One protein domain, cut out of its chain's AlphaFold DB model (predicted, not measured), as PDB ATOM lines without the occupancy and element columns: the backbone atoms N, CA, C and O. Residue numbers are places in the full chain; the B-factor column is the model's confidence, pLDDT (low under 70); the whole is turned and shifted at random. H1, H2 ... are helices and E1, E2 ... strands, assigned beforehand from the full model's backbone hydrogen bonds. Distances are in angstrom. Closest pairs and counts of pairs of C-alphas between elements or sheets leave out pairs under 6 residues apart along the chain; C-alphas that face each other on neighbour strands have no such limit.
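AT A GLANCE: This is residues 75 to 279 of the 291 residues of an uncharacterized protein of Pichia kudriavzevii (UniProt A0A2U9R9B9). A twisted sheet of six strands runs through the middle, curling round H7 on one face and H3 on the other, while the long H8 crosses slantwise over E3. H5 and H6 fold as a helical hairpin beside H7 and make a lobe toward one end of the longest axis, H1 packs on H8 toward the other, and the small helices H2 and H4 lie close by H3. The helices stand on both faces, H1, H7 and H8 on one and H3 on the other, as three layers. The printed part has 205 residues with eight named helices and six named strands, in the order H1 E1 E2 E3 E4 E5 E6 H2 H3 H4 H5 H6 H7 H8; the sheet is antiparallel in the order E1 E2 E3 E4 E5 E6, and the class is mixed, helices and strands. The whole is compact, with a radius of gyration of the C-alphas of 17.0 A and spans of 50 by 42 by 37 A.

HOW THE PARTS SIT: H1, residues 75 to 87, is on the sheet; its closest C-alphas to E1, residues 92 to 95, are those of Phe 86 and Glu 92, 6.4 A apart. E1 to E6 form a meander, each strand the antiparallel neighbour of the one before. E1 and E2, residues 108 to 115, are a hairpin with N 92 and O 112 within hydrogen-bond range at 2.8 A. E2 and E3, residues 119 to 129, have N 111 and O 123 at 2.8 A. E3 and E4, residues 135 to 144, have N 122 and O 141 at 2.8 A. E4 and E5, residues 150 to 159, have N 140 and O 154 at 2.8 A. E5 and E6, residues 163 to 173, have N 153 and O 170 at 2.8 A. E6 bends by 58 degrees at residue 167, and its residues 168 to 169 pair antiparallel with residues 205 to 206. H2, residues 174 to 177, is close to but not clearly touching H3, residues 181 to 189; the C-alphas of Ser 174 and Ala 181 are their closest, 5.4 A apart. H3 is on the sheet, its closest C-alphas to E4 being Arg 185 and Val 141, 6.5 A apart. H4, residues 193 to 199, touches H3 at a steep tilt of 58 degrees, opposite ways, closest at the C-alphas of Val 195 and Ala 187, 6.4 A. H5, residues 212 to 219, and H6, residues 225 to 230, touch at a shallow tilt of 30 degrees, opposite ways, closest at the C-alphas of Asn 213 and Ala 228, 5.9 A. H7, residues 234 to 250, touches H5 at a shallow tilt of 26 degrees, the same way, closest at the C-alphas of Ala 240 and Val 214, 5.5 A. H7 is on the sheet, on the opposite face to H3. H8, residues 257 to 279, has a height over the sheet of 8.7 A and stands at 50 degrees to E3 on the local plane. Residues 262 to 269 of H8 alone touch H1, at a shallow tilt of 31 degrees, opposite ways, closest at the C-alphas of Phe 269 and Phe 82, 7.1 A. Every O i to N i+4 pair is within hydrogen-bond range in H1, H3, H4, H5, H6, H7 and H8; H2 is too short for one.

IN THESE COORDINATES: H1 begins at C-alpha 75 (-12.246, 48.063, 11.166) and is 18.5 A long. E3 is 29.4 A, E4 and E5 are 29.0 A each, and E6 is 29.2 A. H7 is 24.5 A, and H8, 33.3 A, ends at C-alpha 279 (-8.249, 48.804, 0.463).

THE WHOLE: The C-alphas farthest apart, of Asp 230 and Gly 279, are 51.2 A apart. The printed part has no cut. The links E1 to E2 and H4 to H5 are long. The mean pLDDT of the printed part is 84.9; 21 residues are under 70, among them residues 220 to 228.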
ATOM      1  N   VAL A  75     -12.979  49.303  11.492       70.75
ATOM      2  CA  VAL A  75     -12.246  48.063  11.166       70.75
ATOM      3  C   VAL A  75     -11.740  47.301  12.394       70.75
ATOM      4  O   VAL A  75     -11.911  46.089  12.470       70.75
ATOM      5  N   THR A  76     -11.160  47.992  13.377       69.94
ATOM      6  CA  THR A  76     -10.618  47.349  14.584       69.94
ATOM      7  C   THR A  76     -11.707  46.707  15.445       69.94
ATOM      8  O   THR A  76     -11.543  45.574  15.879       69.94
ATOM      9  N   GLU A  77     -12.842  47.382  15.649       79.25
ATOM     10  CA  GLU A  77     -13.965  46.840  16.431       79.25
ATOM     11  C   GLU A  77     -14.562  45.598  15.760       79.25
ATOM     12  O   GLU A  77     -14.884  44.618  16.428       79.25
ATOM     13  N   VAL A  78     -14.672  45.623  14.429       82.00
ATOM     14  CA  VAL A  78     -15.175  44.497  13.633       82.00
ATOM     15  C   VAL A  78     -14.239  43.291  13.736       82.00
ATOM     16  O   VAL A  78     -14.699  42.173  13.955       82.00
ATOM     17  N   VAL A  79     -12.923  43.502  13.630       83.94
ATOM     18  CA  VAL A  79     -11.926  42.426  13.766       83.94
ATOM     19  C   VAL A  79     -11.987  41.785  15.155       83.94
ATOM     20  O   VAL A  79     -11.968  40.559  15.258       83.94
ATOM     21  N   GLU A  80     -12.116  42.579  16.218       86.38
ATOM     22  CA  GLU A  80     -12.240  42.048  17.581       86.38
ATOM     23  C   GLU A  80     -13.538  41.250  17.789       86.38
ATOM     24  O   GLU A  80     -13.524  40.214  18.454       86.38
ATOM     25  N   GLN A  81     -14.648  41.649  17.156       88.50
ATOM     26  CA  GLN A  81     -15.888  40.860  17.174       88.50
ATOM     27  C   GLN A  81     -15.711  39.491  16.508       88.50
ATOM     28  O   GLN A  81     -16.188  38.489  17.045       88.50
ATOM     29  N   PHE A  82     -14.999  39.424  15.379       91.38
ATOM     30  CA  PHE A  82     -14.678  38.149  14.734       91.38
ATOM     31  C   PHE A  82     -13.802  37.270  15.626       91.38
ATOM     32  O   PHE A  82     -14.153  36.114  15.853       91.38
ATOM     33  N   LYS A  83     -12.710  37.814  16.183       90.88
ATOM     34  CA  LYS A  83     -11.838  37.080  17.117       90.88
ATOM     35  C   LYS A  83     -12.632  36.493  18.278       90.88
ATOM     36  O   LYS A  83     -12.504  35.309  18.568       90.88
ATOM     37  N   HIS A  84     -13.491  37.302  18.899       90.88
ATOM     38  CA  HIS A  84     -14.342  36.852  19.992       90.88
ATOM     39  C   HIS A  84     -15.296  35.732  19.549       90.88
ATOM     40  O   HIS A  84     -15.420  34.720  20.235       90.88
ATOM     41  N   ALA A  85     -15.939  35.870  18.388       91.31
ATOM     42  CA  ALA A  85     -16.857  34.860  17.867       91.31
ATOM     43  C   ALA A  85     -16.166  33.516  17.569       91.31
ATOM     44  O   ALA A  85     -16.713  32.462  17.900       91.31
ATOM     45  N   PHE A  86     -14.960  33.530  16.994       93.75
ATOM     46  CA  PHE A  86     -14.179  32.309  16.770       93.75
ATOM     47  C   PHE A  86     -13.695  31.690  18.084       93.75
ATOM     48  O   PHE A  86     -13.842  30.482  18.280       93.75
ATOM     49  N   LEU A  87     -13.216  32.510  19.025       92.00
ATOM     50  CA  LEU A  87     -12.714  32.034  20.314       92.00
ATOM     51  C   LEU A  87     -13.803  31.340  21.143       92.00
ATOM     52  O   LEU A  87     -13.530  30.318  21.768       92.00
ATOM     53  N   LEU A  88     -15.050  31.828  21.091       91.12
ATOM     54  CA  LEU A  88     -16.203  31.160  21.712       91.12
ATOM     55  C   LEU A  88     -16.421  29.724  21.199       91.12
ATOM     56  O   LEU A  88     -17.009  28.911  21.903       91.12
ATOM     57  N   ASN A  89     -15.931  29.407  19.998       89.00
ATOM     58  CA  ASN A  89     -16.003  28.080  19.380       89.00
ATOM     59  C   ASN A  89     -14.685  27.287  19.509       89.00
ATOM     60  O   ASN A  89     -14.520  26.230  18.887       89.00
ATOM     61  N   GLY A  90     -13.739  27.793  20.311       92.25
ATOM     62  CA  GLY A  90     -12.408  27.214  20.494       92.25
ATOM     63  C   GLY A  90     -11.513  27.339  19.260       92.25
ATOM     64  O   GLY A  90     -10.619  26.516  19.088       92.25
ATOM     65  N   ILE A  91     -11.782  28.312  18.384       95.25
ATOM     66  CA  ILE A  91     -11.016  28.554  17.159       95.25
ATOM     67  C   ILE A  91     -10.204  29.835  17.323       95.25
ATOM     68  O   ILE A  91     -10.740  30.904  17.608       95.25
ATOM     69  N   GLU A  92      -8.904  29.729  17.102       94.94
ATOM     70  CA  GLU A  92      -7.979  30.852  17.067       94.94
ATOM     71  C   GLU A  92      -7.756  31.307  15.621       94.94
ATOM     72  O   GLU A  92      -7.597  30.480  14.724       94.94
ATOM     73  N   ILE A  93      -7.711  32.624  15.394       93.81
ATOM     74  CA  ILE A  93      -7.226  33.192  14.132       93.81
ATOM     75  C   ILE A  93      -5.711  33.356  14.252       93.81
ATOM     76  O   ILE A  93      -5.249  34.243  14.968       93.81
ATOM     77  N   VAL A  94      -4.948  32.527  13.543       92.38
ATOM     78  CA  VAL A  94      -3.480  32.556  13.573       92.38
ATOM     79  C   VAL A  94      -2.954  33.624  12.613       92.38
ATOM     80  O   VAL A  94      -2.188  34.497  13.016       92.38
ATOM     81  N   LYS A  95      -3.407  33.605  11.349       90.94
ATOM     82  CA  LYS A  95      -2.975  34.562  10.313       90.94
ATOM     83  C   LYS A  95      -4.155  35.063   9.489       90.94
ATOM     84  O   LYS A  95      -5.009  34.280   9.077       90.94
ATOM     85  N   ALA A  96      -4.191  36.371   9.234       89.06
ATOM     86  CA  ALA A  96      -5.198  37.006   8.385       89.06
ATOM     87  C   ALA A  96      -4.723  38.395   7.913       89.06
ATOM     88  O   ALA A  96      -4.014  39.086   8.649       89.06
ATOM     89  N   PRO A  97      -5.144  38.871   6.727       83.75
ATOM     90  CA  PRO A  97      -4.738  40.166   6.180       83.75
ATOM     91  C   PRO A  97      -5.529  41.342   6.792       83.75
ATOM     92  O   PRO A  97      -6.015  42.214   6.073       83.75
ATOM     93  N   VAL A  98      -5.672  41.384   8.121       80.56
ATOM     94  CA  VAL A  98      -6.409  42.432   8.852       80.56
ATOM     95  C   VAL A  98      -5.545  43.068   9.950       80.56
ATOM     96  O   VAL A  98      -4.595  42.442  10.425       80.56
ATOM     97  N   PRO A  99      -5.829  44.314  10.374       74.31
ATOM     98  CA  PRO A  99      -5.030  44.980  11.401       74.31
ATOM     99  C   PRO A  99      -4.980  44.204  12.723       74.31
ATOM    100  O   PRO A  99      -6.000  43.718  13.207       74.31
ATOM    101  N   GLY A 100      -3.794  44.141  13.334       75.50
ATOM    102  CA  GLY A 100      -3.596  43.489  14.633       75.50
ATOM    103  C   GLY A 100      -3.488  41.962  14.584       75.50
ATOM    104  O   GLY A 100      -3.568  41.333  15.637       75.50
ATOM    105  N   LEU A 101      -3.321  41.374  13.398       82.12
ATOM    106  CA  LEU A 101      -2.978  39.964  13.201       82.12
ATOM    107  C   LEU A 101      -1.740  39.834  12.306       82.12
ATOM    108  O   LEU A 101      -1.374  40.772  11.591       82.12
ATOM    109  N   GLU A 102      -1.076  38.678  12.376       78.75
ATOM    110  CA  GLU A 102       0.050  38.380  11.495       78.75
ATOM    111  C   GLU A 102      -0.439  38.374  10.039       78.75
ATOM    112  O   GLU A 102      -1.337  37.616   9.662       78.75
ATOM    113  N   SER A 103       0.137  39.263   9.223       67.69
ATOM    114  CA  SER A 103      -0.202  39.356   7.805       67.69
ATOM    115  C   SER A 103       0.397  38.168   7.074       67.69
ATOM    116  O   SER A 103       1.605  37.935   7.117       67.69
ATOM    117  N   THR A 104      -0.434  37.484   6.305       63.34
ATOM    118  CA  THR A 104       0.019  36.472   5.361       63.34
ATOM    119  C   THR A 104       0.745  37.135   4.187       63.34
ATOM    120  O   THR A 104       0.436  38.266   3.792       63.34
ATOM    121  N   LYS A 105       1.743  36.439   3.627       59.97
ATOM    122  CA  LYS A 105       2.338  36.786   2.318       59.97
ATOM    123  C   LYS A 105       1.463  36.326   1.146       59.97
ATOM    124  O   LYS A 105       1.711  36.707   0.007       59.97
ATOM    125  N   THR A 106       0.486  35.482   1.445       67.06
ATOM    126  CA  THR A 106      -0.391  34.760   0.527       67.06
ATOM    127  C   THR A 106      -1.846  35.112   0.806       67.06
ATOM    128  O   THR A 106      -2.172  35.687   1.849       67.06
ATOM    129  N   ASP A 107      -2.734  34.751  -0.115       77.88
ATOM    130  CA  ASP A 107      -4.159  35.050  -0.009       77.88
ATOM    131  C   ASP A 107      -4.929  34.073   0.900       77.88
ATOM    132  O   ASP A 107      -6.031  33.638   0.587       77.88
ATOM    133  N   ILE A 108      -4.353  33.728   2.053       85.94
ATOM    134  CA  ILE A 108      -4.907  32.720   2.960       85.94
ATOM    135  C   ILE A 108      -5.364  33.321   4.290       85.94
ATOM    136  O   ILE A 108      -4.838  34.326   4.769       85.94
ATOM    137  N   LEU A 109      -6.333  32.660   4.906       90.88
ATOM    138  CA  LEU A 109      -6.672  32.768   6.318       90.88
ATOM    139  C   LEU A 109      -6.233  31.479   6.992       90.88
ATOM    140  O   LEU A 109      -6.495  30.400   6.465       90.88
ATOM    141  N   HIS A 110      -5.607  31.587   8.155       94.06
ATOM    142  CA  HIS A 110      -5.183  30.436   8.941       94.06
ATOM    143  C   HIS A 110      -5.880  30.466  10.293       94.06
ATOM    144  O   HIS A 110      -5.713  31.405  11.074       94.06
ATOM    145  N   PHE A 111      -6.651  29.418  10.555       95.31
ATOM    146  CA  PHE A 111      -7.319  29.163  11.817       95.31
ATOM    147  C   PHE A 111      -6.778  27.893  12.456       95.31
ATOM    148  O   PHE A 111      -6.416  26.951  11.758       95.31
ATOM    149  N   SER A 112      -6.775  27.848  13.781       95.31
ATOM    150  CA  SER A 112      -6.298  26.699  14.545       95.31
ATOM    151  C   SER A 112      -7.292  26.337  15.638       95.31
ATOM    152  O   SER A 112      -7.857  27.211  16.296       95.31
ATOM    153  N   LYS A 113      -7.480  25.036  15.858       95.62
ATOM    154  CA  LYS A 113      -8.244  24.492  16.979       95.62
ATOM    155  C   LYS A 113      -7.493  23.330  17.611       95.62
ATOM    156  O   LYS A 113      -7.104  22.393  16.917       95.62
ATOM    157  N   SER A 114      -7.328  23.378  18.930       93.62
ATOM    158  CA  SER A 114      -6.874  22.223  19.704       93.62
ATOM    159  C   SER A 114      -8.083  21.392  20.131       93.62
ATOM    160  O   SER A 114      -9.047  21.903  20.703       93.62
ATOM    161  N   VAL A 115      -8.037  20.106  19.818       88.88
ATOM    162  CA  VAL A 115      -8.939  19.069  20.308       88.88
ATOM    163  C   VAL A 115      -8.157  18.307  21.366       88.88
ATOM    164  O   VAL A 115      -6.982  18.056  21.149       88.88
ATOM    165  N   ASP A 116      -8.780  18.016  22.514       86.62
ATOM    166  CA  ASP A 116      -8.236  17.207  23.627       86.62
ATOM    167  C   ASP A 116      -6.849  17.587  24.197       86.62
ATOM    168  O   ASP A 116      -6.344  16.907  25.090       86.62
ATOM    169  N   GLY A 117      -6.262  18.701  23.754       83.00
ATOM    170  CA  GLY A 117      -4.938  19.166  24.164       83.00
ATOM    171  C   GLY A 117      -3.776  18.502  23.423       83.00
ATOM    172  O   GLY A 117      -2.646  18.931  23.625       83.00
ATOM    173  N   THR A 118      -4.025  17.499  22.572       86.06
ATOM    174  CA  THR A 118      -2.969  16.794  21.820       86.06
ATOM    175  C   THR A 118      -3.186  16.812  20.316       86.06
ATOM    176  O   THR A 118      -2.223  16.829  19.552       86.06
ATOM    177  N   THR A 119      -4.439  16.867  19.868       91.38
ATOM    178  CA  THR A 119      -4.753  16.979  18.445       91.38
ATOM    179  C   THR A 119      -4.919  18.442  18.059       91.38
ATOM    180  O   THR A 119      -5.675  19.193  18.674       91.38
ATOM    181  N   LYS A 120      -4.245  18.864  16.994       93.88
ATOM    182  CA  LYS A 120      -4.390  20.191  16.401       93.88
ATOM    183  C   LYS A 120      -4.997  20.077  15.011       93.88
ATOM    184  O   LYS A 120      -4.567  19.245  14.213       93.88
ATOM    185  N   ILE A 121      -5.999  20.908  14.745       96.31
ATOM    186  CA  ILE A 121      -6.652  21.048  13.446       96.31
ATOM    187  C   ILE A 121      -6.394  22.470  12.960       96.31
ATOM    188  O   ILE A 121      -6.942  23.429  13.507       96.31
ATOM    189  N   ASP A 122      -5.566  22.596  11.932       96.19
ATOM    190  CA  ASP A 122      -5.280  23.850  11.253       96.19
ATOM    191  C   ASP A 122      -6.120  23.928   9.974       96.19
ATOM    192  O   ASP A 122      -5.989  23.100   9.074       96.19
ATOM    193  N   LEU A 123      -7.010  24.917   9.908       96.44
ATOM    194  CA  LEU A 123      -7.866  25.207   8.762       96.44
ATOM    195  C   LEU A 123      -7.294  26.402   8.002       96.44
ATOM    196  O   LEU A 123      -7.188  27.508   8.535       96.44
ATOM    197  N   ILE A 124      -6.969  26.177   6.737       94.62
ATOM    198  CA  ILE A 124      -6.450  27.172   5.808       94.62
ATOM    199  C   ILE A 124      -7.547  27.449   4.783       94.62
ATOM    200  O   ILE A 124      -8.066  26.527   4.157       94.62
ATOM    201  N   VAL A 125      -7.915  28.714   4.616       92.19
ATOM    202  CA  VAL A 125      -8.960  29.142   3.677       92.19
ATOM    203  C   VAL A 125      -8.356  30.143   2.713       92.19
ATOM    204  O   VAL A 125      -7.891  31.193   3.155       92.19
ATOM    205  N   ASP A 126      -8.393  29.867   1.412       88.62
ATOM    206  CA  ASP A 126      -8.134  30.904   0.418       88.62
ATOM    207  C   ASP A 126      -9.278  31.917   0.494       88.62
ATOM    208  O   ASP A 126     -10.453  31.587   0.288       88.62
ATOM    209  N   PHE A 127      -8.973  33.162   0.870       81.94
ATOM    210  CA  PHE A 127     -10.034  34.155   0.955       81.94
ATOM    211  C   PHE A 127     -10.409  34.739  -0.420       81.94
ATOM    212  O   PHE A 127     -11.356  35.530  -0.508       81.94
ATOM    213  N   LYS A 128      -9.707  34.395  -1.496       79.44
ATOM    214  CA  LYS A 128     -10.161  34.693  -2.848       79.44
ATOM    215  C   LYS A 128     -11.193  33.661  -3.261       79.44
ATOM    216  O   LYS A 128     -11.059  32.462  -3.044       79.44
ATOM    217  N   LYS A 129     -12.260  34.154  -3.875       78.81
ATOM    218  CA  LYS A 129     -13.276  33.285  -4.452       78.81
ATOM    219  C   LYS A 129     -12.774  32.715  -5.771       78.81
ATOM    220  O   LYS A 129     -12.218  33.448  -6.593       78.81
ATOM    221  N   VAL A 130     -13.051  31.439  -6.006       75.75
ATOM    222  CA  VAL A 130     -12.891  30.818  -7.319       75.75
ATOM    223  C   VAL A 130     -13.839  31.521  -8.291       75.75
ATOM    224  O   VAL A 130     -15.046  31.643  -8.049       75.75
ATOM    225  N   PHE A 131     -13.290  32.032  -9.396       59.91
ATOM    226  CA  PHE A 131     -14.079  32.711 -10.419       59.91
ATOM    227  C   PHE A 131     -15.165  31.758 -10.947       59.91
ATOM    228  O   PHE A 131     -14.842  30.704 -11.484       59.91
ATOM    229  N   ASN A 132     -16.431  32.186 -10.845       64.75
ATOM    230  CA  ASN A 132     -17.671  31.522 -11.293       64.75
ATOM    231  C   ASN A 132     -18.407  30.612 -10.292       64.75
ATOM    232  O   ASN A 132     -19.542  30.259 -10.599       64.75
ATOM    233  N   GLU A 133     -17.851  30.282  -9.121       65.94
ATOM    234  CA  GLU A 133     -18.473  29.271  -8.232       65.94
ATOM    235  C   GLU A 133     -18.875  29.781  -6.834       65.94
ATOM    236  O   GLU A 133     -19.389  29.001  -6.044       65.94
ATOM    237  N   ASP A 134     -18.693  31.078  -6.523       82.56
ATOM    238  CA  ASP A 134     -18.907  31.663  -5.171       82.56
ATOM    239  C   ASP A 134     -18.451  30.705  -4.052       82.56
ATOM    240  O   ASP A 134     -19.150  30.459  -3.068       82.56
ATOM    241  N   ALA A 135     -17.262  30.136  -4.252       88.50
ATOM    242  CA  ALA A 135     -16.635  29.141  -3.402       88.50
ATOM    243  C   ALA A 135     -15.179  29.537  -3.144       88.50
ATOM    244  O   ALA A 135     -14.577  30.292  -3.912       88.50
ATOM    245  N   ARG A 136     -14.634  29.057  -2.033       91.38
ATOM    246  CA  ARG A 136     -13.270  29.303  -1.560       91.38
ATOM    247  C   ARG A 136     -12.558  27.967  -1.444       91.38
ATOM    248  O   ARG A 136     -13.150  27.026  -0.922       91.38
ATOM    249  N   GLU A 137     -11.311  27.889  -1.886       91.88
ATOM    250  CA  GLU A 137     -10.509  26.689  -1.650       91.88
ATOM    251  C   GLU A 137     -10.180  26.589  -0.158       91.88
ATOM    252  O   GLU A 137      -9.828  27.579   0.491       91.88
ATOM    253  N   ILE A 138     -10.308  25.389   0.396       93.69
ATOM    254  CA  ILE A 138      -9.968  25.107   1.787       93.69
ATOM    255  C   ILE A 138      -9.024  23.927   1.885       93.69
ATOM    256  O   ILE A 138      -9.087  22.960   1.123       93.69
ATOM    257  N   GLN A 139      -8.156  23.998   2.880       93.94
ATOM    258  CA  GLN A 139      -7.238  22.936   3.233       93.94
ATOM    259  C   GLN A 139      -7.281  22.748   4.742       93.94
ATOM    260  O   GLN A 139      -7.396  23.714   5.494       93.94
ATOM    261  N   VAL A 140      -7.193  21.506   5.195       95.69
ATOM    262  CA  VAL A 140      -7.100  21.186   6.617       95.69
ATOM    263  C   VAL A 140      -5.884  20.315   6.848       95.69
ATOM    264  O   VAL A 140      -5.678  19.322   6.151       95.69
ATOM    265  N   VAL A 141      -5.095  20.684   7.848       95.12
ATOM    266  CA  VAL A 141      -3.979  19.894   8.351       95.12
ATOM    267  C   VAL A 141      -4.319  19.443   9.764       95.12
ATOM    268  O   VAL A 141      -4.619  20.262  10.627       95.12
ATOM    269  N   ILE A 142      -4.275  18.138  10.007       94.88
ATOM    270  CA  ILE A 142      -4.503  17.547  11.325       94.88
ATOM    271  C   ILE A 142      -3.210  16.899  11.790       94.88
ATOM    272  O   ILE A 142      -2.689  15.990  11.137       94.88
ATOM    273  N   THR A 143      -2.714  17.352  12.934       93.38
ATOM    274  CA  THR A 143      -1.546  16.779  13.607       93.38
ATOM    275  C   THR A 143      -1.926  16.301  14.992       93.38
ATOM    276  O   THR A 143      -2.563  17.034  15.740       93.38
ATOM    277  N   ASP A 144      -1.495  15.099  15.343       88.62
ATOM    278  CA  ASP A 144      -1.577  14.560  16.698       88.62
ATOM    279  C   ASP A 144      -0.176  14.644  17.305       88.62
ATOM    280  O   ASP A 144       0.750  14.002  16.813       88.62
ATOM    281  N   GLU A 145      -0.001  15.455  18.347       78.81
ATOM    282  CA  GLU A 145       1.303  15.683  18.980       78.81
ATOM    283  C   GLU A 145       1.866  14.426  19.662       78.81
ATOM    284  O   GLU A 145       3.067  14.350  19.924       78.81
ATOM    285  N   THR A 146       1.039  13.399  19.899       81.50
ATOM    286  CA  THR A 146       1.508  12.088  20.375       81.50
ATOM    287  C   THR A 146       2.119  11.240  19.256       81.50
ATOM    288  O   THR A 146       2.887  10.309  19.522       81.50
ATOM    289  N   LYS A 147       1.824  11.562  17.991       77.12
ATOM    290  CA  LYS A 147       2.354  10.878  16.810       77.12
ATOM    291  C   LYS A 147       3.482  11.691  16.201       77.12
ATOM    292  O   LYS A 147       3.289  12.747  15.617       77.12
ATOM    293  N   VAL A 148       4.685  11.133  16.272       73.19
ATOM    294  CA  VAL A 148       5.910  11.853  15.897       73.19
ATOM    295  C   VAL A 148       5.963  12.209  14.404       73.19
ATOM    296  O   VAL A 148       6.539  13.238  14.044       73.19
ATOM    297  N   SER A 149       5.382  11.377  13.532       83.94
ATOM    298  CA  SER A 149       5.622  11.475  12.089       83.94
ATOM    299  C   SER A 149       4.400  11.572  11.192       83.94
ATOM    300  O   SER A 149       4.562  11.723   9.991       83.94
ATOM    301  N   GLN A 150       3.177  11.479  11.709       88.00
ATOM    302  CA  GLN A 150       1.997  11.399  10.846       88.00
ATOM    303  C   GLN A 150       1.159  12.663  10.929       88.00
ATOM    304  O   GLN A 150       0.839  13.137  12.017       88.00
ATOM    305  N   LEU A 151       0.752  13.158   9.765       91.69
ATOM    306  CA  LEU A 151      -0.254  14.203   9.659       91.69
ATOM    307  C   LEU A 151      -1.269  13.856   8.576       91.69
ATOM    308  O   LEU A 151      -0.948  13.222   7.567       91.69
ATOM    309  N   PHE A 152      -2.508  14.269   8.804       92.81
ATOM    310  CA  PHE A 152      -3.603  14.054   7.877       92.81
ATOM    311  C   PHE A 152      -3.949  15.369   7.193       92.81
ATOM    312  O   PHE A 152      -4.199  16.375   7.850       92.81
ATOM    313  N   TYR A 153      -3.932  15.357   5.871       93.50
ATOM    314  CA  TYR A 153      -4.148  16.528   5.043       93.50
ATOM    315  C   TYR A 153      -5.406  16.344   4.201       93.50
ATOM    316  O   TYR A 153      -5.592  15.310   3.558       93.50
ATOM    317  N   LEU A 154      -6.271  17.348   4.214       94.31
ATOM    318  CA  LEU A 154      -7.522  17.388   3.474       94.31
ATOM    319  C   LEU A 154      -7.558  18.637   2.604       94.31
ATOM    320  O   LEU A 154      -7.074  19.693   3.002       94.31
ATOM    321  N   MET A 155      -8.181  18.519   1.441       93.19
ATOM    322  CA  MET A 155      -8.454  19.646   0.551       93.19
ATOM    323  C   MET A 155      -9.912  19.605   0.125       93.19
ATOM    324  O   MET A 155     -10.493  18.523  -0.000       93.19
ATOM    325  N   GLY A 156     -10.487  20.767  -0.143       92.62
ATOM    326  CA  GLY A 156     -11.827  20.867  -0.686       92.62
ATOM    327  C   GLY A 156     -12.275  22.300  -0.872       92.62
ATOM    328  O   GLY A 156     -11.449  23.195  -1.041       92.62
ATOM    329  N   ASP A 157     -13.585  22.493  -0.801       92.31
ATOM    330  CA  ASP A 157     -14.229  23.758  -1.117       92.31
ATOM    331  C   ASP A 157     -15.114  24.213   0.044       92.31
ATOM    332  O   ASP A 157     -15.727  23.413   0.757       92.31
ATOM    333  N   PHE A 158     -15.195  25.525   0.214       92.88
ATOM    334  CA  PHE A 158     -16.127  26.183   1.108       92.88
ATOM    335  C   PHE A 158     -17.052  27.085   0.302       92.88
ATOM    336  O   PHE A 158     -16.618  28.111  -0.227       92.88
ATOM    337  N   SER A 159     -18.329  26.719   0.229       89.62
ATOM    338  CA  SER A 159     -19.364  27.512  -0.430       89.62
ATOM    339  C   SER A 159     -20.426  27.962   0.567       89.62
ATOM    340  O   SER A 159     -20.622  27.382   1.640       89.62
ATOM    341  N   ARG A 160     -21.166  29.011   0.203       82.12
ATOM    342  CA  ARG A 160     -22.301  29.470   1.009       82.12
ATOM    343  C   ARG A 160     -23.429  28.429   1.056       82.12
ATOM    344  O   ARG A 160     -24.088  28.279   2.087       82.12
ATOM    345  N   GLU A 161     -23.652  27.717  -0.048       81.56
ATOM    346  CA  GLU A 161     -24.769  26.776  -0.219       81.56
ATOM    347  C   GLU A 161     -24.511  25.403   0.387       81.56
ATOM    348  O   GLU A 161     -25.422  24.857   1.002       81.56
ATOM    349  N   ASP A 162     -23.271  24.920   0.388       81.31
ATOM    350  CA  ASP A 162     -22.928  23.565   0.851       81.31
ATOM    351  C   ASP A 162     -22.081  23.562   2.127       81.31
ATOM    352  O   ASP A 162     -21.943  22.534   2.783       81.31
ATOM    353  N   GLY A 163     -21.588  24.729   2.558       88.75
ATOM    354  CA  GLY A 163     -20.657  24.799   3.679       88.75
ATOM    355  C   GLY A 163     -19.285  24.272   3.266       88.75
ATOM    356  O   GLY A 163     -18.883  24.424   2.113       88.75
ATOM    357  N   MET A 164     -18.538  23.728   4.225       92.44
ATOM    358  CA  MET A 164     -17.209  23.161   3.981       92.44
ATOM    359  C   MET A 164     -17.329  21.678   3.628       92.44
ATOM    360  O   MET A 164     -17.933  20.919   4.384       92.44
ATOM    361  N   LEU A 165     -16.723  21.260   2.517       92.06
ATOM    362  CA  LEU A 165     -16.660  19.859   2.095       92.06
ATOM    363  C   LEU A 165     -15.253  19.516   1.605       92.06
ATOM    364  O   LEU A 165     -14.708  20.208   0.748       92.06
ATOM    365  N   PHE A 166     -14.678  18.420   2.101       93.44
ATOM    366  CA  PHE A 166     -13.339  17.964   1.721       93.44
ATOM    367  C   PHE A 166     -13.414  16.906   0.625       93.44
ATOM    368  O   PHE A 166     -13.879  15.794   0.857       93.44
ATOM    369  N   SER A 167     -12.928  17.228  -0.568       92.38
ATOM    370  CA  SER A 167     -12.972  16.359  -1.748       92.38
ATOM    371  C   SER A 167     -11.767  15.430  -1.873       92.38
ATOM    372  O   SER A 167     -11.796  14.476  -2.652       92.38
ATOM    373  N   ASN A 168     -10.698  15.674  -1.115       92.19
ATOM    374  CA  ASN A 168      -9.489  14.864  -1.159       92.19
ATOM    375  C   ASN A 168      -8.867  14.707   0.221       92.19
ATOM    376  O   ASN A 168      -8.920  15.620   1.041       92.19
ATOM    377  N   SER A 169      -8.219  13.562   0.432       91.50
ATOM    378  CA  SER A 169      -7.457  13.267   1.641       91.50
ATOM    379  C   SER A 169      -6.097  12.660   1.327       91.50
ATOM    380  O   SER A 169      -5.917  11.963   0.325       91.50
ATOM    381  N   MET A 170      -5.138  12.916   2.206       91.31
ATOM    382  CA  MET A 170      -3.792  12.375   2.149       91.31
ATOM    383  C   MET A 170      -3.293  12.127   3.573       91.31
ATOM    384  O   MET A 170      -3.348  13.011   4.422       91.31
ATOM    385  N   MET A 171      -2.789  10.923   3.836       90.12
ATOM    386  CA  MET A 171      -2.005  10.647   5.040       90.12
ATOM    387  C   MET A 171      -0.533  10.831   4.696       90.12
ATOM    388  O   MET A 171      -0.058  10.267   3.707       90.12
ATOM    389  N   ILE A 172       0.182  11.622   5.488       89.62
ATOM    390  CA  ILE A 172       1.555  12.008   5.187       89.62
ATOM    391  C   ILE A 172       2.457  11.576   6.332       89.62
ATOM    392  O   ILE A 172       2.308  12.044   7.458       89.62
ATOM    393  N   ASP A 173       3.404  10.694   6.020       89.56
ATOM    394  CA  ASP A 173       4.534  10.402   6.893       89.56
ATOM    395  C   ASP A 173       5.636  11.448   6.660       89.56
ATOM    396  O   ASP A 173       6.204  11.546   5.566       89.56
ATOM    397  N   SER A 174       5.893  12.270   7.673       88.00
ATOM    398  CA  SER A 174       6.871  13.353   7.669       88.00
ATOM    399  C   SER A 174       8.309  12.833   7.660       88.00
ATOM    400  O   SER A 174       9.206  13.525   7.168       88.00
ATOM    401  N   LEU A 175       8.548  11.605   8.145       86.56
ATOM    402  CA  LEU A 175       9.890  11.016   8.176       86.56
ATOM    403  C   LEU A 175      10.407  10.688   6.780       86.56
ATOM    404  O   LEU A 175      11.608  10.793   6.546       86.56
ATOM    405  N   GLU A 176       9.521  10.404   5.823       86.62
ATOM    406  CA  GLU A 176       9.904  10.254   4.412       86.62
ATOM    407  C   GLU A 176      10.552  11.522   3.828       86.62
ATOM    408  O   GLU A 176      11.192  11.482   2.778       86.62
ATOM    409  N   TYR A 177      10.406  12.652   4.516       84.31
ATOM    410  CA  TYR A 177      10.892  13.956   4.094       84.31
ATOM    411  C   TYR A 177      11.989  14.521   4.997       84.31
ATOM    412  O   TYR A 177      12.399  15.665   4.802       84.31
ATOM    413  N   ASN A 178      12.484  13.738   5.963       87.81
ATOM    414  CA  ASN A 178      13.414  14.198   7.001       87.81
ATOM    415  C   ASN A 178      12.887  15.439   7.748       87.81
ATOM    416  O   ASN A 178      13.640  16.376   8.022       87.81
ATOM    417  N   LYS A 179      11.579  15.455   8.031       89.69
ATOM    418  CA  LYS A 179      10.883  16.511   8.773       89.69
ATOM    419  C   LYS A 179      10.082  15.917   9.924       89.69
ATOM    420  O   LYS A 179       9.625  14.774   9.862       89.69
ATOM    421  N   THR A 180       9.871  16.707  10.965       89.12
ATOM    422  CA  THR A 180       8.854  16.421  11.986       89.12
ATOM    423  C   THR A 180       7.454  16.722  11.444       89.12
ATOM    424  O   THR A 180       7.296  17.518  10.514       89.12
ATOM    425  N   ALA A 181       6.418  16.109  12.027       88.94
ATOM    426  CA  ALA A 181       5.032  16.408  11.658       88.94
ATOM    427  C   ALA A 181       4.693  17.897  11.871       88.94
ATOM    428  O   ALA A 181       3.976  18.490  11.068       88.94
ATOM    429  N   VAL A 182       5.274  18.511  12.908       88.44
ATOM    430  CA  VAL A 182       5.121  19.936  13.235       88.44
ATOM    431  C   VAL A 182       5.755  20.829  12.166       88.44
ATOM    432  O   VAL A 182       5.075  21.697  11.635       88.44
ATOM    433  N   GLU A 183       7.014  20.583  11.786       90.12
ATOM    434  CA  GLU A 183       7.675  21.356  10.718       90.12
ATOM    435  C   GLU A 183       6.926  21.251   9.388       90.12
ATOM    436  O   GLU A 183       6.836  22.223   8.641       90.12
ATOM    437  N   LEU A 184       6.399  20.064   9.072       90.62
ATOM    438  CA  LEU A 184       5.669  19.851   7.830       90.62
ATOM    439  C   LEU A 184       4.300  20.546   7.850       90.62
ATOM    440  O   LEU A 184       3.924  21.157   6.854       90.62
ATOM    441  N   ARG A 185       3.587  20.505   8.982       91.44
ATOM    442  CA  ARG A 185       2.350  21.268   9.203       91.44
ATOM    443  C   ARG A 185       2.587  22.760   9.024       91.44
ATOM    444  O   ARG A 185       1.871  23.387   8.252       91.44
ATOM    445  N   ASP A 186       3.594  23.308   9.698       90.31
ATOM    446  CA  ASP A 186       3.884  24.742   9.658       90.31
ATOM    447  C   ASP A 186       4.233  25.190   8.231       90.31
ATOM    448  O   ASP A 186       3.700  26.188   7.757       90.31
ATOM    449  N   ALA A 187       5.006  24.389   7.487       90.06
ATOM    450  CA  ALA A 187       5.308  24.667   6.084       90.06
ATOM    451  C   ALA A 187       4.065  24.660   5.170       90.06
ATOM    452  O   ALA A 187       3.990  25.458   4.231       90.06
ATOM    453  N   ILE A 188       3.090  23.774   5.424       89.81
ATOM    454  CA  ILE A 188       1.803  23.763   4.703       89.81
ATOM    455  C   ILE A 188       1.005  25.024   5.050       89.81
ATOM    456  O   ILE A 188       0.563  25.725   4.139       89.81
ATOM    457  N   CYS A 189       0.868  25.341   6.340       89.31
ATOM    458  CA  CYS A 189       0.154  26.526   6.823       89.31
ATOM    459  C   CYS A 189       0.763  27.838   6.311       89.31
ATOM    460  O   CYS A 189       0.037  28.789   6.028       89.31
ATOM    461  N   ASP A 190       2.081  27.876   6.123       87.25
ATOM    462  CA  ASP A 190       2.806  29.043   5.617       87.25
ATOM    463  C   ASP A 190       2.800  29.154   4.088       87.25
ATOM    464  O   ASP A 190       3.278  30.146   3.526       87.25
ATOM    465  N   GLY A 191       2.230  28.169   3.392       85.00
ATOM    466  CA  GLY A 191       2.153  28.178   1.938       85.00
ATOM    467  C   GLY A 191       3.520  27.986   1.271       85.00
ATOM    468  O   GLY A 191       3.763  28.527   0.189       85.00
ATOM    469  N   GLU A 192       4.449  27.257   1.897       87.38
ATOM    470  CA  GLU A 192       5.811  27.141   1.382       87.38
ATOM    471  C   GLU A 192       5.877  26.317   0.083       87.38
ATOM    472  O   GLU A 192       5.560  25.132   0.025       87.38
ATOM    473  N   ALA A 193       6.381  26.913  -1.001       86.25
ATOM    474  CA  ALA A 193       6.390  26.268  -2.320       86.25
ATOM    475  C   ALA A 193       7.166  24.933  -2.382       86.25
ATOM    476  O   ALA A 193       6.977  24.140  -3.307       86.25
ATOM    477  N   TRP A 194       8.096  24.673  -1.456       86.31
ATOM    478  CA  TRP A 194       8.803  23.392  -1.416       86.31
ATOM    479  C   TRP A 194       7.909  22.255  -0.918       86.31
ATOM    480  O   TRP A 194       8.024  21.161  -1.469       86.31
ATOM    481  N   VAL A 195       6.999  22.499   0.036       87.69
ATOM    482  CA  VAL A 195       6.173  21.422   0.590       87.69
ATOM    483  C   VAL A 195       5.216  20.894  -0.470       87.69
ATOM    484  O   VAL A 195       5.217  19.698  -0.740       87.69
ATOM    485  N   PHE A 196       4.526  21.764  -1.208       84.50
ATOM    486  CA  PHE A 196       3.601  21.334  -2.266       84.50
ATOM    487  C   PHE A 196       4.303  20.625  -3.429       84.50
ATOM    488  O   PHE A 196       3.768  19.675  -3.997       84.50
ATOM    489  N   ARG A 197       5.548  21.008  -3.747       82.62
ATOM    490  CA  ARG A 197       6.366  20.260  -4.718       82.62
ATOM    491  C   ARG A 197       6.673  18.840  -4.245       82.62
ATOM    492  O   ARG A 197       6.758  17.946  -5.081       82.62
ATOM    493  N   MET A 198       6.832  18.631  -2.939       81.38
ATOM    494  CA  MET A 198       7.051  17.305  -2.356       81.38
ATOM    495  C   MET A 198       5.752  16.496  -2.279       81.38
ATOM    496  O   MET A 198       5.760  15.309  -2.605       81.38
ATOM    497  N   LEU A 199       4.631  17.135  -1.928       79.06
ATOM    498  CA  LEU A 199       3.327  16.472  -1.806       79.06
ATOM    499  C   LEU A 199       2.745  15.998  -3.144       79.06
ATOM    500  O   LEU A 199       2.041  14.989  -3.167       79.06
ATOM    501  N   ASN A 200       3.097  16.647  -4.258       68.88
ATOM    502  CA  ASN A 200       2.624  16.292  -5.605       68.88
ATOM    503  C   ASN A 200       2.955  14.850  -6.058       68.88
ATOM    504  O   ASN A 200       2.416  14.405  -7.066       68.88
ATOM    505  N   ASN A 201       3.808  14.113  -5.335       58.59
ATOM    506  CA  ASN A 201       4.241  12.755  -5.692       58.59
ATOM    507  C   ASN A 201       3.603  11.629  -4.851       58.59
ATOM    508  O   ASN A 201       4.070  10.491  -4.922       58.59
ATOM    509  N   LYS A 202       2.573  11.906  -4.036       66.25
ATOM    510  CA  LYS A 202       2.009  10.924  -3.089       66.25
ATOM    511  C   LYS A 202       0.587  10.463  -3.390       66.25
ATOM    512  O   LYS A 202      -0.137  11.035  -4.198       66.25
ATOM    513  N   PHE A 203       0.205   9.379  -2.710       64.19
ATOM    514  CA  PHE A 203      -1.111   8.756  -2.807       64.19
ATOM    515  C   PHE A 203      -2.189   9.681  -2.226       64.19
ATOM    516  O   PHE A 203      -2.418   9.725  -1.018       64.19
ATOM    517  N   GLN A 204      -2.844  10.430  -3.106       79.56
ATOM    518  CA  GLN A 204      -4.039  11.202  -2.801       79.56
ATOM    519  C   GLN A 204      -5.272  10.316  -2.989       79.56
ATOM    520  O   GLN A 204      -5.460   9.704  -4.041       79.56
ATOM    521  N   LYS A 205      -6.131  10.256  -1.972       87.44
ATOM    522  CA  LYS A 205      -7.428   9.586  -2.058       87.44
ATOM    523  C   LYS A 205      -8.509  10.626  -2.334       87.44
ATOM    524  O   LYS A 205      -8.797  11.458  -1.473       87.44
ATOM    525  N   THR A 206      -9.139  10.537  -3.503       90.75
ATOM    526  CA  THR A 206     -10.373  11.276  -3.803       90.75
ATOM    527  C   THR A 206     -11.521  10.758  -2.944       90.75
ATOM    528  O   THR A 206     -11.697   9.540  -2.821       90.75
ATOM    529  N   LEU A 207     -12.272  11.689  -2.360       90.81
ATOM    530  CA  LEU A 207     -13.439  11.448  -1.519       90.81
ATOM    531  C   LEU A 207     -14.715  11.705  -2.327       90.81
ATOM    532  O   LEU A 207     -14.816  12.720  -3.018       90.81
ATOM    533  N   ASP A 208     -15.705  10.819  -2.222       89.19
ATOM    534  CA  ASP A 208     -16.986  10.981  -2.928       89.19
ATOM    535  C   ASP A 208     -17.963  11.907  -2.173       89.19
ATOM    536  O   ASP A 208     -19.033  11.507  -1.718       89.19
ATOM    537  N   VAL A 209     -17.584  13.176  -2.001       85.19
ATOM    538  CA  VAL A 209     -18.373  14.143  -1.207       85.19
ATOM    539  C   VAL A 209     -19.583  14.728  -1.916       85.19
ATOM    540  O   VAL A 209     -20.471  15.257  -1.256       85.19
ATOM    541  N   ARG A 210     -19.638  14.644  -3.248       84.50
ATOM    542  CA  ARG A 210     -20.777  15.149  -4.036       84.50
ATOM    543  C   ARG A 210     -21.882  14.106  -4.204       84.50
ATOM    544  O   ARG A 210     -22.927  14.403  -4.781       84.50
ATOM    545  N   ASN A 211     -21.677  12.893  -3.694       87.50
ATOM    546  CA  ASN A 211     -22.704  11.871  -3.642       87.50
ATOM    547  C   ASN A 211     -23.894  12.345  -2.799       87.50
ATOM    548  O   ASN A 211     -23.733  12.774  -1.657       87.50
ATOM    549  N   VAL A 212     -25.108  12.226  -3.341       84.56
ATOM    550  CA  VAL A 212     -26.328  12.695  -2.669       84.56
ATOM    551  C   VAL A 212     -26.536  12.040  -1.300       84.56
ATOM    552  O   VAL A 212     -27.035  12.692  -0.385       84.56
ATOM    553  N   ASN A 213     -26.131  10.779  -1.129       82.75
ATOM    554  CA  ASN A 213     -26.265  10.068   0.140       82.75
ATOM    555  C   ASN A 213     -25.236  10.564   1.166       82.75
ATOM    556  O   ASN A 213     -25.564  10.669   2.345       82.75
ATOM    557  N   VAL A 214     -24.033  10.954   0.723       86.00
ATOM    558  CA  VAL A 214     -23.012  11.578   1.584       86.00
ATOM    559  C   VAL A 214     -23.461  12.959   2.031       86.00
ATOM    560  O   VAL A 214     -23.473  13.234   3.227       86.00
ATOM    561  N   VAL A 215     -23.907  13.806   1.101       82.25
ATOM    562  CA  VAL A 215     -24.419  15.147   1.427       82.25
ATOM    563  C   VAL A 215     -25.595  15.056   2.404       82.25
ATOM    564  O   VAL A 215     -25.635  15.783   3.399       82.25
ATOM    565  N   LYS A 216     -26.527  14.117   2.178       80.69
ATOM    566  CA  LYS A 216     -27.636  13.847   3.108       80.69
ATOM    567  C   LYS A 216     -27.148  13.413   4.488       80.69
ATOM    568  O   LYS A 216     -27.663  13.927   5.477       80.69
ATOM    569  N   PHE A 217     -26.181  12.497   4.557       82.50
ATOM    570  CA  PHE A 217     -25.606  12.038   5.821       82.50
ATOM    571  C   PHE A 217     -24.967  13.194   6.599       82.50
ATOM    572  O   PHE A 217     -25.279  13.385   7.771       82.50
ATOM    573  N   LEU A 218     -24.137  14.006   5.937       82.88
ATOM    574  CA  LEU A 218     -23.468  15.155   6.553       82.88
ATOM    575  C   LEU A 218     -24.460  16.216   7.051       82.88
ATOM    576  O   LEU A 218     -24.210  16.840   8.075       82.88
ATOM    577  N   SER A 219     -25.591  16.389   6.363       76.06
ATOM    578  CA  SER A 219     -26.579  17.423   6.699       76.06
ATOM    579  C   SER A 219     -27.545  17.036   7.827       76.06
ATOM    580  O   SER A 219     -28.142  17.918   8.435       76.06
ATOM    581  N   ASN A 220     -27.767  15.740   8.088       66.19
ATOM    582  CA  ASN A 220     -28.927  15.269   8.863       66.19
ATOM    583  C   ASN A 220     -28.609  14.162   9.879       66.19
ATOM    584  O   ASN A 220     -29.331  13.165   9.954       66.19
ATOM    585  N   ILE A 221     -27.608  14.333  10.746       61.38
ATOM    586  CA  ILE A 221     -27.453  13.409  11.886       61.38
ATOM    587  C   ILE A 221     -28.419  13.791  13.019       61.38
ATOM    588  O   ILE A 221     -28.046  14.204  14.113       61.38
ATOM    589  N   LYS A 222     -29.715  13.642  12.738       55.94
ATOM    590  CA  LYS A 222     -30.732  13.305  13.741       55.94
ATOM    591  C   LYS A 222     -31.119  11.836  13.539       55.94
ATOM    592  O   LYS A 222     -30.630  11.179  12.625       55.94
ATOM    593  N   ARG A 223     -31.975  11.306  14.419       50.50
ATOM    594  CA  ARG A 223     -32.356   9.881  14.553       50.50
ATOM    595  C   ARG A 223     -32.770   9.160  13.247       50.50
ATOM    596  O   ARG A 223     -32.816   7.936  13.246       50.50
ATOM    597  N   ASP A 224     -33.016   9.899  12.167       53.22
ATOM    598  CA  ASP A 224     -33.445   9.422  10.846       53.22
ATOM    599  C   ASP A 224     -32.282   9.139   9.867       53.22
ATOM    600  O   ASP A 224     -32.513   8.739   8.729       53.22
ATOM    601  N   ALA A 225     -31.020   9.292  10.288       57.47
ATOM    602  CA  ALA A 225     -29.856   9.006   9.438       57.47
ATOM    603  C   ALA A 225     -29.748   7.530   8.996       57.47
ATOM    604  O   ALA A 225     -29.010   7.240   8.055       57.47
ATOM    605  N   GLY A 226     -30.466   6.605   9.651       61.50
ATOM    606  CA  GLY A 226     -30.404   5.162   9.385       61.50
ATOM    607  C   GLY A 226     -30.668   4.794   7.922       61.50
ATOM    608  O   GLY A 226     -29.888   4.059   7.331       61.50
ATOM    609  N   GLU A 227     -31.682   5.392   7.291       66.31
ATOM    610  CA  GLU A 227     -31.994   5.113   5.879       66.31
ATOM    611  C   GLU A 227     -30.916   5.648   4.920       66.31
ATOM    612  O   GLU A 227     -30.646   5.052   3.877       66.31
ATOM    613  N   ALA A 228     -30.265   6.763   5.270       67.38
ATOM    614  CA  ALA A 228     -29.149   7.298   4.491       67.38
ATOM    615  C   ALA A 228     -27.890   6.432   4.659       67.38
ATOM    616  O   ALA A 228     -27.201   6.170   3.676       67.38
ATOM    617  N   LEU A 229     -27.630   5.941   5.874       71.50
ATOM    618  CA  LEU A 229     -26.546   5.011   6.201       71.50
ATOM    619  C   LEU A 229     -26.662   3.695   5.422       71.50
ATOM    620  O   LEU A 229     -25.683   3.271   4.814       71.50
ATOM    621  N   ASP A 230     -27.856   3.099   5.377       75.88
ATOM    622  CA  ASP A 230     -28.106   1.827   4.680       75.88
ATOM    623  C   ASP A 230     -27.892   1.926   3.158       75.88
ATOM    624  O   ASP A 230     -27.661   0.924   2.479       75.88
ATOM    625  N   SER A 231     -27.952   3.144   2.610       77.25
ATOM    626  CA  SER A 231     -27.746   3.420   1.185       77.25
ATOM    627  C   SER A 231     -26.282   3.664   0.789       77.25
ATOM    628  O   SER A 231     -25.988   3.789  -0.403       77.25
ATOM    629  N   LEU A 232     -25.369   3.765   1.763       83.56
ATOM    630  CA  LEU A 232     -23.948   4.013   1.527       83.56
ATOM    631  C   LEU A 232     -23.180   2.694   1.441       83.56
ATOM    632  O   LEU A 232     -23.246   1.853   2.334       83.56
ATOM    633  N   ASP A 233     -22.378   2.530   0.388       88.12
ATOM    634  CA  ASP A 233     -21.371   1.474   0.384       88.12
ATOM    635  C   ASP A 233     -20.261   1.767   1.413       88.12
ATOM    636  O   ASP A 233     -20.087   2.894   1.887       88.12
ATOM    637  N   SER A 234     -19.474   0.743   1.749       86.25
ATOM    638  CA  SER A 234     -18.456   0.833   2.800       86.25
ATOM    639  C   SER A 234     -17.380   1.889   2.539       86.25
ATOM    640  O   SER A 234     -16.879   2.487   3.490       86.25
ATOM    641  N   ARG A 235     -17.013   2.150   1.279       87.56
ATOM    642  CA  ARG A 235     -15.998   3.153   0.938       87.56
ATOM    643  C   ARG A 235     -16.571   4.557   1.083       87.56
ATOM    644  O   ARG A 235     -15.942   5.401   1.719       87.56
ATOM    645  N   THR A 236     -17.754   4.777   0.527       88.81
ATOM    646  CA  THR A 236     -18.460   6.061   0.559       88.81
ATOM    647  C   THR A 236     -18.838   6.445   1.994       88.81
ATOM    648  O   THR A 236     -18.710   7.601   2.393       88.81
ATOM    649  N   PHE A 237     -19.197   5.460   2.821       89.00
ATOM    650  CA  PHE A 237     -19.422   5.653   4.250       89.00
ATOM    651  C   PHE A 237     -18.171   6.160   4.983       89.00
ATOM    652  O   PHE A 237     -18.257   7.102   5.769       89.00
ATOM    653  N   VAL A 238     -16.993   5.592   4.701       90.00
ATOM    654  CA  VAL A 238     -15.730   6.064   5.295       90.00
ATOM    655  C   VAL A 238     -15.420   7.505   4.875       90.00
ATOM    656  O   VAL A 238     -14.989   8.297   5.709       90.00
ATOM    657  N   ASP A 239     -15.666   7.871   3.617       91.31
ATOM    658  CA  ASP A 239     -15.455   9.242   3.126       91.31
ATOM    659  C   ASP A 239     -16.387  10.250   3.826       91.31
ATOM    660  O   ASP A 239     -15.955  11.342   4.219       91.31
ATOM    661  N   ALA A 240     -17.648   9.857   4.041       90.31
ATOM    662  CA  ALA A 240     -18.627  10.630   4.797       90.31
ATOM    663  C   ALA A 240     -18.228  10.778   6.272       90.31
ATOM    664  O   ALA A 240     -18.324  11.871   6.824       90.31
ATOM    665  N   LEU A 241     -17.728   9.710   6.903       91.06
ATOM    666  CA  LEU A 241     -17.242   9.751   8.283       91.06
ATOM    667  C   LEU A 241     -16.044  10.687   8.450       91.06
ATOM    668  O   LEU A 241     -16.020  11.457   9.404       91.06
ATOM    669  N   ILE A 242     -15.079  10.665   7.523       92.69
ATOM    670  CA  ILE A 242     -13.928  11.580   7.557       92.69
ATOM    671  C   ILE A 242     -14.410  13.035   7.567       92.69
ATOM    672  O   ILE A 242     -14.014  13.808   8.441       92.69
ATOM    673  N   ASN A 243     -15.297  13.399   6.635       92.75
ATOM    674  CA  ASN A 243     -15.872  14.743   6.581       92.75
ATOM    675  C   ASN A 243     -16.642  15.070   7.864       92.75
ATOM    676  O   ASN A 243     -16.378  16.092   8.492       92.75
ATOM    677  N   TYR A 244     -17.539  14.182   8.293       91.25
ATOM    678  CA  TYR A 244     -18.346  14.372   9.494       91.25
ATOM    679  C   TYR A 244     -17.485  14.643  10.730       91.25
ATOM    680  O   TYR A 244     -17.722  15.621  11.439       91.25
ATOM    681  N   THR A 245     -16.465  13.820  10.976       91.31
ATOM    682  CA  THR A 245     -15.578  13.957  12.135       91.31
ATOM    683  C   THR A 245     -14.853  15.299  12.123       91.31
ATOM    684  O   THR A 245     -14.870  16.013  13.125       91.31
ATOM    685  N   VAL A 246     -14.264  15.687  10.990       93.38
ATOM    686  CA  VAL A 246     -13.501  16.941  10.897       93.38
ATOM    687  C   VAL A 246     -14.411  18.162  11.030       93.38
ATOM    688  O   VAL A 246     -14.112  19.060  11.819       93.38
ATOM    689  N   LEU A 247     -15.552  18.179  10.336       92.56
ATOM    690  CA  LEU A 247     -16.527  19.272  10.417       92.56
ATOM    691  C   LEU A 247     -17.129  19.399  11.822       92.56
ATOM    692  O   LEU A 247     -17.339  20.514  12.301       92.56
ATOM    693  N   THR A 248     -17.353  18.276  12.509       90.50
ATOM    694  CA  THR A 248     -17.827  18.253  13.900       90.50
ATOM    695  C   THR A 248     -16.788  18.840  14.847       90.50
ATOM    696  O   THR A 248     -17.118  19.707  15.653       90.50
ATOM    697  N   HIS A 249     -15.516  18.438  14.737       91.50
ATOM    698  CA  HIS A 249     -14.458  19.003  15.578       91.50
ATOM    699  C   HIS A 249     -14.262  20.501  15.334       91.50
ATOM    700  O   HIS A 249     -14.079  21.257  16.288       91.50
ATOM    701  N   LEU A 250     -14.367  20.951  14.085       91.62
ATOM    702  CA  LEU A 250     -14.346  22.372  13.738       91.62
ATOM    703  C   LEU A 250     -15.632  23.112  14.150       91.62
ATOM    704  O   LEU A 250     -15.616  24.334  14.228       91.62
ATOM    705  N   GLY A 251     -16.721  22.408  14.471       89.50
ATOM    706  CA  GLY A 251     -18.008  23.016  14.819       89.50
ATOM    707  C   GLY A 251     -18.699  23.691  13.632       89.50
ATOM    708  O   GLY A 251     -19.480  24.611  13.829       89.50
ATOM    709  N   VAL A 252     -18.392  23.268  12.404       90.38
ATOM    710  CA  VAL A 252     -18.861  23.875  11.140       90.38
ATOM    711  C   VAL A 252     -19.741  22.923  10.328       90.38
ATOM    712  O   VAL A 252     -19.939  23.116   9.131       90.38
ATOM    713  N   LEU A 253     -20.260  21.865  10.956       88.19
ATOM    714  CA  LEU A 253     -21.156  20.927  10.290       88.19
ATOM    715  C   LEU A 253     -22.471  21.625   9.910       88.19
ATOM    716  O   LEU A 253     -23.217  22.083  10.779       88.19
ATOM    717  N   LYS A 254     -22.738  21.705   8.606       80.44
ATOM    718  CA  LYS A 254     -23.933  22.344   8.055       80.44
ATOM    719  C   LYS A 254     -25.204  21.563   8.401       80.44
ATOM    720  O   LYS A 254     -25.175  20.337   8.454       80.44
ATOM    721  N   GLY A 255     -26.318  22.265   8.608       76.88
ATOM    722  CA  GLY A 255     -27.592  21.666   9.038       76.88
ATOM    723  C   GLY A 255     -27.727  21.548  10.560       76.88
ATOM    724  O   GLY A 255     -28.743  21.065  11.066       76.88
ATOM    725  N   HIS A 256     -26.723  22.028  11.298       79.00
ATOM    726  CA  HIS A 256     -26.761  22.217  12.741       79.00
ATOM    727  C   HIS A 256     -26.767  23.718  13.055       79.00
ATOM    728  O   HIS A 256     -25.925  24.450  12.537       79.00
ATOM    729  N   ASP A 257     -27.662  24.187  13.933       80.56
ATOM    730  CA  ASP A 257     -27.877  25.627  14.183       80.56
ATOM    731  C   ASP A 257     -26.587  26.396  14.526       80.56
ATOM    732  O   ASP A 257     -26.418  27.557  14.150       80.56
ATOM    733  N   GLU A 258     -25.676  25.771  15.271       83.50
ATOM    734  CA  GLU A 258     -24.375  26.355  15.627       83.50
ATOM    735  C   GLU A 258     -23.377  26.299  14.465       83.50
ATOM    736  O   GLU A 258     -22.682  27.285  14.207       83.50
ATOM    737  N   GLY A 259     -23.370  25.195  13.712       85.62
ATOM    738  CA  GLY A 259     -22.505  25.020  12.547       85.62
ATOM    739  C   GLY A 259     -22.843  25.974  11.409       85.62
ATOM    740  O   GLY A 259     -21.940  26.558  10.810       85.62
ATOM    741  N   ASP A 260     -24.129  26.238  11.175       86.75
ATOM    742  CA  ASP A 260     -24.591  27.197  10.168       86.75
ATOM    743  C   ASP A 260     -24.199  28.639  10.527       86.75
ATOM    744  O   ASP A 260     -23.780  29.425   9.664       86.75
ATOM    745  N   LYS A 261     -24.280  28.995  11.817       89.44
ATOM    746  CA  LYS A 261     -23.815  30.297  12.319       89.44
ATOM    747  C   LYS A 261     -22.312  30.439  12.139       89.44
ATOM    748  O   LYS A 261     -21.864  31.464  11.625       89.44
ATOM    749  N   LEU A 262     -21.537  29.428  12.525       90.56
ATOM    750  CA  LEU A 262     -20.083  29.488  12.433       90.56
ATOM    751  C   LEU A 262     -19.604  29.504  10.976       90.56
ATOM    752  O   LEU A 262     -18.766  30.335  10.632       90.56
ATOM    753  N   CYS A 263     -20.207  28.702  10.094       90.75
ATOM    754  CA  CYS A 263     -20.000  28.801   8.646       90.75
ATOM    755  C   CYS A 263     -20.273  30.222   8.139       90.75
ATOM    756  O   CYS A 263     -19.470  30.796   7.408       90.75
ATOM    757  N   SER A 264     -21.378  30.839   8.562       90.44
ATOM    758  CA  SER A 264     -21.696  32.216   8.166       90.44
ATOM    759  C   SER A 264     -20.634  33.214   8.642       90.44
ATOM    760  O   SER A 264     -20.266  34.117   7.893       90.44
ATOM    761  N   ILE A 265     -20.101  33.039   9.854       92.56
ATOM    762  CA  ILE A 265     -19.025  33.878  10.402       92.56
ATOM    763  C   ILE A 265     -17.731  33.704   9.597       92.56
ATOM    764  O   ILE A 265     -17.141  34.709   9.200       92.56
ATOM    765  N   PHE A 266     -17.329  32.467   9.280       92.94
ATOM    766  CA  PHE A 266     -16.197  32.190   8.384       92.94
ATOM    767  C   PHE A 266     -16.365  32.883   7.030       92.94
ATOM    768  O   PHE A 266     -15.448  33.552   6.549       92.94
ATOM    769  N   TRP A 267     -17.555  32.776   6.436       92.06
ATOM    770  CA  TRP A 267     -17.863  33.388   5.147       92.06
ATOM    771  C   TRP A 267     -17.764  34.918   5.186       92.06
ATOM    772  O   TRP A 267     -17.151  35.538   4.314       92.06
ATOM    773  N   LEU A 268     -18.355  35.537   6.212       91.00
ATOM    774  CA  LEU A 268     -18.319  36.985   6.415       91.00
ATOM    775  C   LEU A 268     -16.892  37.486   6.638       91.00
ATOM    776  O   LEU A 268     -16.504  38.484   6.034       91.00
ATOM    777  N   PHE A 269     -16.106  36.779   7.448       91.50
ATOM    778  CA  PHE A 269     -14.718  37.139   7.702       91.50
ATOM    779  C   PHE A 269     -13.856  37.028   6.436       91.50
ATOM    780  O   PHE A 269     -13.061  37.925   6.159       91.50
ATOM    781  N   GLY A 270     -14.076  36.001   5.610       89.88
ATOM    782  CA  GLY A 270     -13.438  35.874   4.298       89.88
ATOM    783  C   GLY A 270     -13.732  37.052   3.365       89.88
ATOM    784  O   GLY A 270     -12.807  37.637   2.804       89.88
ATOM    785  N   ASN A 271     -15.001  37.460   3.246       87.50
ATOM    786  CA  ASN A 271     -15.380  38.628   2.437       87.50
ATOM    787  C   ASN A 271     -14.793  39.933   3.007       87.50
ATOM    788  O   ASN A 271     -14.399  40.831   2.267       87.50
ATOM    789  N   TYR A 272     -14.718  40.046   4.333       86.62
ATOM    790  CA  TYR A 272     -14.119  41.200   4.992       86.62
ATOM    791  C   TYR A 272     -12.606  41.312   4.724       86.62
ATOM    792  O   TYR A 272     -12.096  42.400   4.447       86.62
ATOM    793  N   CYS A 273     -11.889  40.187   4.747       85.69
ATOM    794  CA  CYS A 273     -10.468  40.126   4.402       85.69
ATOM    795  C   CYS A 273     -10.221  40.500   2.931       85.69
ATOM    796  O   CYS A 273      -9.311  41.276   2.637       85.69
ATOM    797  N   GLU A 274     -11.078  40.030   2.021       82.62
ATOM    798  CA  GLU A 274     -11.052  40.402   0.599       82.62
ATOM    799  C   GLU A 274     -11.215  41.922   0.406       82.62
ATOM    800  O   GLU A 274     -10.418  42.559  -0.290       82.62
ATOM    801  N   ASN A 275     -12.172  42.537   1.108       77.31
ATOM    802  CA  ASN A 275     -12.351  43.992   1.103       77.31
ATOM    803  C   ASN A 275     -11.130  44.733   1.671       77.31
ATOM    804  O   ASN A 275     -10.721  45.759   1.128       77.31
ATOM    805  N   THR A 276     -10.515  44.213   2.737       76.19
ATOM    806  CA  THR A 276      -9.336  44.836   3.358       76.19
ATOM    807  C   THR A 276      -8.149  44.888   2.391       76.19
ATOM    808  O   THR A 276      -7.427  45.887   2.322       76.19
ATOM    809  N   LEU A 277      -7.977  43.848   1.575       73.38
ATOM    810  CA  LEU A 277      -6.955  43.817   0.530       73.38
ATOM    811  C   LEU A 277      -7.259  44.737  -0.636       73.38
ATOM    812  O   LEU A 277      -6.336  45.368  -1.145       73.38
ATOM    813  N   TYR A 278      -8.527  44.871  -1.022       74.00
ATOM    814  CA  TYR A 278      -8.923  45.901  -1.974       74.00
ATOM    815  C   TYR A 278      -8.525  47.300  -1.471       74.00
ATOM    816  O   TYR A 278      -7.940  48.085  -2.219       74.00
ATOM    817  N   GLY A 279      -8.727  47.579  -0.180       72.62
ATOM    818  CA  GLY A 279      -8.249  48.804   0.463       72.62
ATOM    819  C   GLY A 279      -6.730  48.991   0.373       72.62
ATOM    820  O   GLY A 279      -6.267  50.065  -0.018       72.62
TER     821      GLY A 279